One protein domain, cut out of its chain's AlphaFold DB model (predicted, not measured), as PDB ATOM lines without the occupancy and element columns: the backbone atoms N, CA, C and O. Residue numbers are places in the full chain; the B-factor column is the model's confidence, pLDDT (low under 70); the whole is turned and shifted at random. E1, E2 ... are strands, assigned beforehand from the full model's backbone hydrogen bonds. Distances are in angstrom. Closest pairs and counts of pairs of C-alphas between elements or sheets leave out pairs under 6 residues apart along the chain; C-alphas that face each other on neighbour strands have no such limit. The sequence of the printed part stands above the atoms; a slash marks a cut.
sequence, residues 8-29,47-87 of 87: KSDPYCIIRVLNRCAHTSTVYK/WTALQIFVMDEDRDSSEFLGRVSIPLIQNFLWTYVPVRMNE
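What this domain is: This is residues 8 to 29 and 47 to 87 of the 87 residues of the protein "C2 domain-containing protein" of Paragonimus westermani (UniProt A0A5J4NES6). Two hairpins, E1 with E2 and E3 with E4, stand side by side as one twisted sheet, with no named helix on either of its faces. A long tail, residues 75 to 87, sticks out from the body and makes much of the length of the whole. The printed part has 63 residues with four named strands, in the order E1, E2, E3, E4 along the chain; across the sheet the order is E2, E1, E3, E4, antiparallel throughout. The class is all strand, though under half of the residues, 30 of 63, are in named elements. The whole is extended, with a radius of gyration of the C-alphas of 17.6 A and spans of 65 by 25 by 16 A.

Where its parts are: The printed part begins at Lys 8. E1, residues 11 to 17, starts with C-alpha 11 at (-17.813, 30.802, 7.205) and is 20.1 A long from first to last C-alpha. E2, residues 20 to 23, is 10.6 A long. Beyond the cut, E3, residues 49 to 57, starts with C-alpha 49 at (-11.161, 10.467, 12.854) and is 24.7 A long. E4, residues 62 to 71, is 26.0 A long, bends by 61 degrees at residue 65 and ends with C-alpha 71 at (-12.447, 9.706, 16.591). Residues 72 to 87 hold no named element.

How they stand to each other: E1 and E2 form a hairpin, antiparallel at 167 degrees between their directions. The C-alphas of Ile 14 and His 23 face each other at 4.5 A, and N 15 and O 22 are within hydrogen-bond range at 2.8 A. On to the next neighbour, E1 and E3 are antiparallel at 156 degrees. There the C-alphas of Pro 11 and Asp 56 face each other at 4.5 A, and N 14 and O 53 are 2.8 A apart. E3 and E4 form the second hairpin, antiparallel at 165 degrees. The C-alphas of Ala 49 and Pro 71 face each other at 4.0 A; N 52 and O 68 are 2.9 A apart, and N 56 and O 63 are 2.8 A apart. E2 and E4 are the edge strands and are apart, as are E2 and E3.

The domain as a whole: The C-alphas of Asp 60 and Glu 87, the two farthest apart, are 66.1 A from each other. Without residues 75 to 87, which stand free, the body spans 37 by 18 by 15 A. The links E1 to E2 and E3 to E4 are tight. The link E2 to E3 runs across the cut: residues 30 to 46 are not printed, and C-alphas 29 and 47 are 36.8 A apart. The mean pLDDT of the printed part is 83.9, and residues 74 to 87 are under 70.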
ATOM      1  N   LYS A   8     -17.498  40.655  10.444       72.19
ATOM      2  CA  LYS A   8     -18.376  39.565  10.008       72.19
ATOM      3  C   LYS A   8     -17.617  38.673   9.036       72.19
ATOM      4  O   LYS A   8     -17.163  39.217   8.044       72.19
ATOM      5  N   SER A   9     -17.588  37.377   9.322       86.00
ATOM      6  CA  SER A   9     -17.018  36.324   8.477       86.00
ATOM      7  C   SER A   9     -18.044  35.763   7.488       86.00
ATOM      8  O   SER A   9     -19.258  35.887   7.698       86.00
ATOM      9  N   ASP A  10     -17.556  35.076   6.466       93.31
ATOM     10  CA  ASP A  10     -18.271  34.247   5.504       93.31
ATOM     11  C   ASP A  10     -17.891  32.757   5.717       93.31
ATOM     12  O   ASP A  10     -17.187  32.149   4.907       93.31
ATOM     13  N   PRO A  11     -18.309  32.122   6.833       95.88
ATOM     14  CA  PRO A  11     -17.813  30.802   7.205       95.88
ATOM     15  C   PRO A  11     -18.405  29.633   6.394       95.88
ATOM     16  O   PRO A  11     -19.618  29.526   6.167       95.88
ATOM     17  N   TYR A  12     -17.550  28.657   6.087       97.12
ATOM     18  CA  TYR A  12     -17.907  27.330   5.579       97.12
ATOM     19  C   TYR A  12     -17.097  26.230   6.275       97.12
ATOM     20  O   TYR A  12     -16.032  26.472   6.845       97.12
ATOM     21  N   CYS A  13     -17.601  24.999   6.239       98.00
ATOM     22  CA  CYS A  13     -16.930  23.838   6.810       98.00
ATOM     23  C   CYS A  13     -16.362  22.934   5.714       98.00
ATOM     24  O   CYS A  13     -17.059  22.589   4.763       98.00
ATOM     25  N   ILE A  14     -15.129  22.465   5.894       97.88
ATOM     26  CA  ILE A  14     -14.545  21.348   5.149       97.88
ATOM     27  C   ILE A  14     -14.602  20.113   6.046       97.88
ATOM     28  O   ILE A  14     -14.012  20.095   7.125       97.88
ATOM     29  N   ILE A  15     -15.279  19.063   5.590       98.06
ATOM     30  CA  ILE A  15     -15.369  17.777   6.279       98.06
ATOM     31  C   ILE A  15     -14.430  16.782   5.601       98.06
ATOM     32  O   ILE A  15     -14.542  16.546   4.398       98.06
ATOM     33  N   ARG A  16     -13.515  16.181   6.363       97.12
ATOM     34  CA  ARG A  16     -12.560  15.174   5.887       97.12
ATOM     35  C   ARG A  16     -12.642  13.908   6.720       97.12
ATOM     36  O   ARG A  16     -12.654  13.958   7.945       97.12
ATOM     37  N   VAL A  17     -12.647  12.767   6.048       95.56
ATOM     38  CA  VAL A  17     -12.542  11.449   6.676       95.56
ATOM     39  C   VAL A  17     -11.865  10.510   5.687       95.56
ATOM     40  O   VAL A  17     -12.242  10.468   4.515       95.56
ATOM     41  N   LEU A  18     -10.837   9.781   6.131       92.25
ATOM     42  CA  LEU A  18     -10.001   8.954   5.252       92.25
ATOM     43  C   LEU A  18      -9.464   9.769   4.054       92.25
ATOM     44  O   LEU A  18      -8.821  10.799   4.227       92.25
ATOM     45  N   ASN A  19      -9.749   9.317   2.833       92.19
ATOM     46  CA  ASN A  19      -9.428   9.966   1.563       92.19
ATOM     47  C   ASN A  19     -10.660  10.640   0.927       92.19
ATOM     48  O   ASN A  19     -10.772  10.711  -0.300       92.19
ATOM     49  N   ARG A  20     -11.625  11.072   1.743       94.25
ATOM     50  CA  ARG A  20     -12.840  11.764   1.306       94.25
ATOM     51  C   ARG A  20     -12.883  13.167   1.892       94.25
ATOM     52  O   ARG A  20     -12.464  13.397   3.025       94.25
ATOM     53  N   CYS A  21     -13.402  14.093   1.098       95.81
ATOM     54  CA  CYS A  21     -13.557  15.492   1.460       95.81
ATOM     55  C   CYS A  21     -14.910  15.984   0.939       95.81
ATOM     56  O   CYS A  21     -15.271  15.680  -0.196       95.81
ATOM     57  N   ALA A  22     -15.635  16.739   1.754       97.31
ATOM     58  CA  ALA A  22     -16.818  17.488   1.353       97.31
ATOM     59  C   ALA A  22     -16.746  18.900   1.938       97.31
ATOM     60  O   ALA A  22     -15.989  19.147   2.877       97.31
ATOM     61  N   HIS A  23     -17.538  19.812   1.392       97.12
ATOM     62  CA  HIS A  23     -17.692  21.161   1.921       97.12
ATOM     63  C   HIS A  23     -19.158  21.474   2.189       97.12
ATOM     64  O   HIS A  23     -20.046  20.910   1.547       97.12
ATOM     65  N   THR A  24     -19.411  22.375   3.128       98.00
ATOM     66  CA  THR A  24     -20.714  23.024   3.217       98.00
ATOM     67  C   THR A  24     -20.813  24.170   2.224       98.00
ATOM     68  O   THR A  24     -19.814  24.622   1.668       98.00
ATOM     69  N   SER A  25     -22.018  24.700   2.051       96.38
ATOM     70  CA  SER A  25     -22.178  26.044   1.497       96.38
ATOM     71  C   SER A  25     -21.581  27.095   2.440       96.38
ATOM     72  O   SER A  25     -21.579  26.908   3.662       96.38
ATOM     73  N   THR A  26     -21.117  28.204   1.875       95.88
ATOM     74  CA  THR A  26     -20.722  29.399   2.625       95.88
ATOM     75  C   THR A  26     -21.950  30.105   3.183       95.88
ATOM     76  O   THR A  26     -22.945  30.295   2.478       95.88
ATOM     77  N   VAL A  27     -21.899  30.499   4.456       95.44
ATOM     78  CA  VAL A  27     -22.930  31.342   5.072       95.44
ATOM     79  C   VAL A  27     -22.372  32.747   5.211       95.44
ATOM     80  O   VAL A  27     -21.511  32.992   6.040       95.44
ATOM     81  N   TYR A  28     -22.879  33.676   4.410       92.56
ATOM     82  CA  TYR A  28     -22.299  35.011   4.324       92.56
ATOM     83  C   TYR A  28     -22.636  35.907   5.529       92.56
ATOM     84  O   TYR A  28     -23.781  35.971   5.991       92.56
ATOM     85  N   LYS A  29     -21.653  36.697   5.958       90.19
ATOM     86  CA  LYS A  29     -21.729  37.842   6.867       90.19
ATOM     87  C   LYS A  29     -22.278  37.487   8.245       90.19
ATOM     88  O   LYS A  29     -23.119  38.215   8.794       90.19
ATOM     89  N   TRP A  47     -10.746   3.311  13.065       90.75
ATOM     90  CA  TRP A  47      -9.663   3.825  13.910       90.75
ATOM     91  C   TRP A  47      -9.247   5.244  13.509       90.75
ATOM     92  O   TRP A  47      -8.502   5.909  14.228       90.75
ATOM     93  N   THR A  48      -9.757   5.728  12.375       91.50
ATOM     94  CA  THR A  48      -9.586   7.104  11.910       91.50
ATOM     95  C   THR A  48     -10.456   8.106  12.689       91.50
ATOM     96  O   THR A  48     -11.257   7.755  13.563       91.50
ATOM     97  N   ALA A  49     -10.332   9.386  12.337       93.88
ATOM     98  CA  ALA A  49     -11.161  10.467  12.854       93.88
ATOM     99  C   ALA A  49     -11.867  11.228  11.723       93.88
ATOM    100  O   ALA A  49     -11.299  11.458  10.654       93.88
ATOM    101  N   LEU A  50     -13.093  11.677  11.993       95.06
ATOM    102  CA  LEU A  50     -13.763  12.711  11.214       95.06
ATOM    103  C   LEU A  50     -13.157  14.064  11.588       95.06
ATOM    104  O   LEU A  50     -13.185  14.460  12.752       95.06
ATOM    105  N   GLN A  51     -12.622  14.781  10.615       97.06
ATOM    106  CA  GLN A  51     -12.087  16.121  10.802       97.06
ATOM    107  C   GLN A  51     -13.034  17.140  10.184       97.06
ATOM    108  O   GLN A  51     -13.457  16.988   9.039       97.06
ATOM    109  N   ILE A  52     -13.343  18.194  10.928       97.94
ATOM    110  CA  ILE A  52     -14.125  19.326  10.437       97.94
ATOM    111  C   ILE A  52     -13.264  20.568  10.618       97.94
ATOM    112  O   ILE A  52     -12.779  20.831  11.718       97.94
ATOM    113  N   PHE A  53     -13.056  21.302   9.535       97.94
ATOM    114  CA  PHE A  53     -12.325  22.563   9.504       97.94
ATOM    115  C   PHE A  53     -13.323  23.668   9.202       97.94
ATOM    116  O   PHE A  53     -14.062  23.551   8.232       97.94
ATOM    117  N   VAL A  54     -13.338  24.720  10.006       97.19
ATOM    118  CA  VAL A  54     -14.083  25.943   9.728       97.19
ATOM    119  C   VAL A  54     -13.132  26.900   9.027       97.19
ATOM    120  O   VAL A  54     -12.027  27.157   9.512       97.19
ATOM    121  N   MET A  55     -13.563  27.390   7.879       96.44
ATOM    122  CA  MET A  55     -12.842  28.314   7.019       96.44
ATOM    123  C   MET A  55     -13.680  29.579   6.854       96.44
ATOM    124  O   MET A  55     -14.904  29.491   6.883       96.44
ATOM    125  N   ASP A  56     -13.029  30.716   6.665       94.38
ATOM    126  CA  ASP A  56     -13.629  31.976   6.235       94.38
ATOM    127  C   ASP A  56     -13.395  32.140   4.732       94.38
ATOM    128  O   ASP A  56     -12.259  31.974   4.284       94.38
ATOM    129  N   GLU A  57     -14.432  32.389   3.937       92.50
ATOM    130  CA  GLU A  57     -14.294  32.640   2.500       92.50
ATOM    131  C   GLU A  57     -14.116  34.140   2.227       92.50
ATOM    132  O   GLU A  57     -15.089  34.883   2.155       92.50
ATOM    133  N   ASP A  58     -12.878  34.584   1.997       87.44
ATOM    134  CA  ASP A  58     -12.596  35.935   1.513       87.44
ATOM    135  C   ASP A  58     -12.548  35.979  -0.021       87.44
ATOM    136  O   ASP A  58     -12.336  34.980  -0.707       87.44
ATOM    137  N   ARG A  59     -12.646  37.188  -0.587       78.50
ATOM    138  CA  ARG A  59     -12.579  37.407  -2.049       78.50
ATOM    139  C   ARG A  59     -11.329  36.834  -2.719       78.50
ATOM    140  O   ARG A  59     -11.411  36.417  -3.869       78.50
ATOM    141  N   ASP A  60     -10.198  36.864  -2.017       79.44
ATOM    142  CA  ASP A  60      -8.885  36.526  -2.580       79.44
ATOM    143  C   ASP A  60      -8.244  35.293  -1.912       79.44
ATOM    144  O   ASP A  60      -7.251  34.762  -2.412       79.44
ATOM    145  N   SER A  61      -8.775  34.831  -0.776       84.69
ATOM    146  CA  SER A  61      -8.219  33.711  -0.007       84.69
ATOM    147  C   SER A  61      -9.263  33.066   0.900       84.69
ATOM    148  O   SER A  61     -10.359  33.579   1.051       84.69
ATOM    149  N   SER A  62      -8.918  31.955   1.550       89.19
ATOM    150  CA  SER A  62      -9.691  31.481   2.700       89.19
ATOM    151  C   SER A  62      -8.838  31.495   3.961       89.19
ATOM    152  O   SER A  62      -7.712  30.985   3.945       89.19
ATOM    153  N   GLU A  63      -9.367  32.048   5.049       92.94
ATOM    154  CA  GLU A  63      -8.724  32.029   6.365       92.94
ATOM    155  C   GLU A  63      -9.167  30.785   7.147       92.94
ATOM    156  O   GLU A  63     -10.318  30.367   7.100       92.94
ATOM    157  N   PHE A  64      -8.250  30.144   7.867       94.31
ATOM    158  CA  PHE A  64      -8.602  29.034   8.750       94.31
ATOM    159  C   PHE A  64      -9.089  29.570  10.099       94.31
ATOM    160  O   PHE A  64      -8.331  30.229  10.808       94.31
ATOM    161  N   LEU A  65     -10.319  29.227  10.485       94.31
ATOM    162  CA  LEU A  65     -10.943  29.699  11.724       94.31
ATOM    163  C   LEU A  65     -10.853  28.683  12.866       94.31
ATOM    164  O   LEU A  65     -10.814  29.059  14.037       94.31
ATOM    165  N   GLY A  66     -10.805  27.386  12.561       95.44
ATOM    166  CA  GLY A  66     -10.695  26.361  13.594       95.44
ATOM    167  C   GLY A  66     -10.918  24.947  13.085       95.44
ATOM    168  O   GLY A  66     -11.385  24.732  11.971       95.44
ATOM    169  N   ARG A  67     -10.576  23.952  13.906       97.25
ATOM    170  CA  ARG A  67     -10.802  22.540  13.578       97.25
ATOM    171  C   ARG A  67     -11.274  21.744  14.780       97.25
ATOM    172  O   ARG A  67     -10.845  22.000  15.902       97.25
ATOM    173  N   VAL A  68     -12.041  20.699  14.507       96.62
ATOM    174  CA  VAL A  68     -12.337  19.622  15.451       96.62
ATOM    175  C   VAL A  68     -12.016  18.277  14.807       96.62
ATOM    176  O   VAL A  68     -12.114  18.108  13.591       96.62
ATOM    177  N   SER A  69     -11.562  17.322  15.614       95.81
ATOM    178  CA  SER A  69     -11.301  15.945  15.196       95.81
ATOM    179  C   SER A  69     -12.064  15.004  16.115       95.81
ATOM    180  O   SER A  69     -11.876  15.043  17.328       95.81
ATOM    181  N   ILE A  70     -12.937  14.191  15.533       93.06
ATOM    182  CA  ILE A  70     -13.845  13.285  16.234       93.06
ATOM    183  C   ILE A  70     -13.424  11.852  15.886       93.06
ATOM    184  O   ILE A  70     -13.668  11.414  14.758       93.06
ATOM    185  N   PRO A  71     -12.776  11.114  16.806       92.56
ATOM    186  CA  PRO A  71     -12.447   9.706  16.591       92.56
ATOM    187  C   PRO A  71     -13.710   8.886  16.316       92.56
ATOM    188  O   PRO A  71     -14.688   8.990  17.058       92.56
ATOM    189  N   LEU A  72     -13.702   8.052  15.273       88.50
ATOM    190  CA  LEU A  72     -14.890   7.271  14.911       88.50
ATOM    191  C   LEU A  72     -15.150   6.121  15.896       88.50
ATOM    192  O   LEU A  72     -16.303   5.793  16.168       88.50
ATOM    193  N   ILE A  73     -14.094   5.570  16.498       85.12
ATOM    194  CA  ILE A  73     -14.195   4.471  17.463       85.12
ATOM    195  C   ILE A  73     -14.923   4.845  18.763       85.12
ATOM    196  O   ILE A  73     -15.651   4.023  19.319       85.12
ATOM    197  N   GLN A  74     -14.787   6.090  19.236       62.22
ATOM    198  CA  GLN A  74     -15.366   6.528  20.514       62.22
ATOM    199  C   GLN A  74     -16.907   6.471  20.494       62.22
ATOM    200  O   GLN A  74     -17.533   6.184  21.514       62.22
ATOM    201  N   ASN A  75     -17.523   6.677  19.324       56.38
ATOM    202  CA  ASN A  75     -18.980   6.687  19.152       56.38
ATOM    203  C   ASN A  75     -19.590   5.284  18.968       56.38
ATOM    204  O   ASN A  75     -20.812   5.128  19.020       56.38
ATOM    205  N   PHE A  76     -18.767   4.246  18.786       53.72
ATOM    206  CA  PHE A  76     -19.260   2.884  18.559       53.72
ATOM    207  C   PHE A  76     -19.602   2.143  19.862       53.72
ATOM    208  O   PHE A  76     -20.464   1.268  19.859       53.72
ATOM    209  N   LEU A  77     -18.989   2.519  20.992       51.88
ATOM    210  CA  LEU A  77     -19.179   1.827  22.277       51.88
ATOM    211  C   LEU A  77     -20.427   2.274  23.058       51.88
ATOM    212  O   LEU A  77     -20.949   1.499  23.852       51.88
ATOM    213  N   TRP A  78     -20.939   3.486  22.823       51.25
ATOM    214  CA  TRP A  78     -22.132   3.994  23.521       51.25
ATOM    215  C   TRP A  78     -23.443   3.658  22.801       51.25
ATOM    216  O   TRP A  78     -24.492   3.591  23.434       51.25
ATOM    217  N   THR A  79     -23.387   3.387  21.495       52.28
ATOM    218  CA  THR A  79     -24.573   3.049  20.685       52.28
ATOM    219  C   THR A  79     -24.927   1.551  20.747       52.28
ATOM    220  O   THR A  79     -26.010   1.157  20.326       52.28
ATOM    221  N   TYR A  80     -24.044   0.710  21.307       52.34
ATOM    222  CA  TYR A  80     -24.183  -0.755  21.390       52.34
ATOM    223  C   TYR A  80     -24.003  -1.300  22.819       52.34
ATOM    224  O   TYR A  80     -23.354  -2.323  23.027       52.34
ATOM    225  N   VAL A  81     -24.594  -0.654  23.827       51.84
ATOM    226  CA  VAL A  81     -24.845  -1.342  25.104       51.84
ATOM    227  C   VAL A  81     -26.217  -2.010  24.987       51.84
ATOM    228  O   VAL A  81     -27.224  -1.307  25.093       51.84
ATOM    229  N   PRO A  82     -26.319  -3.332  24.739       51.03
ATOM    230  CA  PRO A  82     -27.594  -4.010  24.893       51.03
ATOM    231  C   PRO A  82     -28.025  -3.819  26.345       51.03
ATOM    232  O   PRO A  82     -27.320  -4.220  27.274       51.03
ATOM    233  N   VAL A  83     -29.164  -3.153  26.534       53.78
ATOM    234  CA  VAL A  83     -29.867  -3.121  27.815       53.78
ATOM    235  C   VAL A  83     -30.000  -4.574  28.245       53.78
ATOM    236  O   VAL A  83     -30.657  -5.362  27.565       53.78
ATOM    237  N   ARG A  84     -29.310  -4.957  29.326       55.69
ATOM    238  CA  ARG A  84     -29.529  -6.262  29.941       55.69
ATOM    239  C   ARG A  84     -31.010  -6.315  30.290       55.69
ATOM    240  O   ARG A  84     -31.472  -5.521  31.108       55.69
ATOM    241  N   MET A  85     -31.752  -7.199  29.627       46.66
ATOM    242  CA  MET A  85     -33.026  -7.643  30.165       46.66
ATOM    243  C   MET A  85     -32.675  -8.363  31.461       46.66
ATOM    244  O   MET A  85     -32.044  -9.417  31.435       46.66
ATOM    245  N   ASN A  86     -32.958  -7.709  32.581       44.31
ATOM    246  CA  ASN A  86     -32.921  -8.364  33.872       44.31
ATOM    247  C   ASN A  86     -34.147  -9.283  33.923       44.31
ATOM    248  O   ASN A  86     -35.269  -8.808  33.733       44.31
ATOM    249  N   GLU A  87     -33.891 -10.578  34.109       45.38
ATOM    250  CA  GLU A  87     -34.849 -11.520  34.700       45.38
ATOM    251  C   GLU A  87     -35.193 -11.105  36.137       45.38
ATOM    252  O   GLU A  87     -34.302 -10.541  36.823       45.38
TER     253      GLU A  87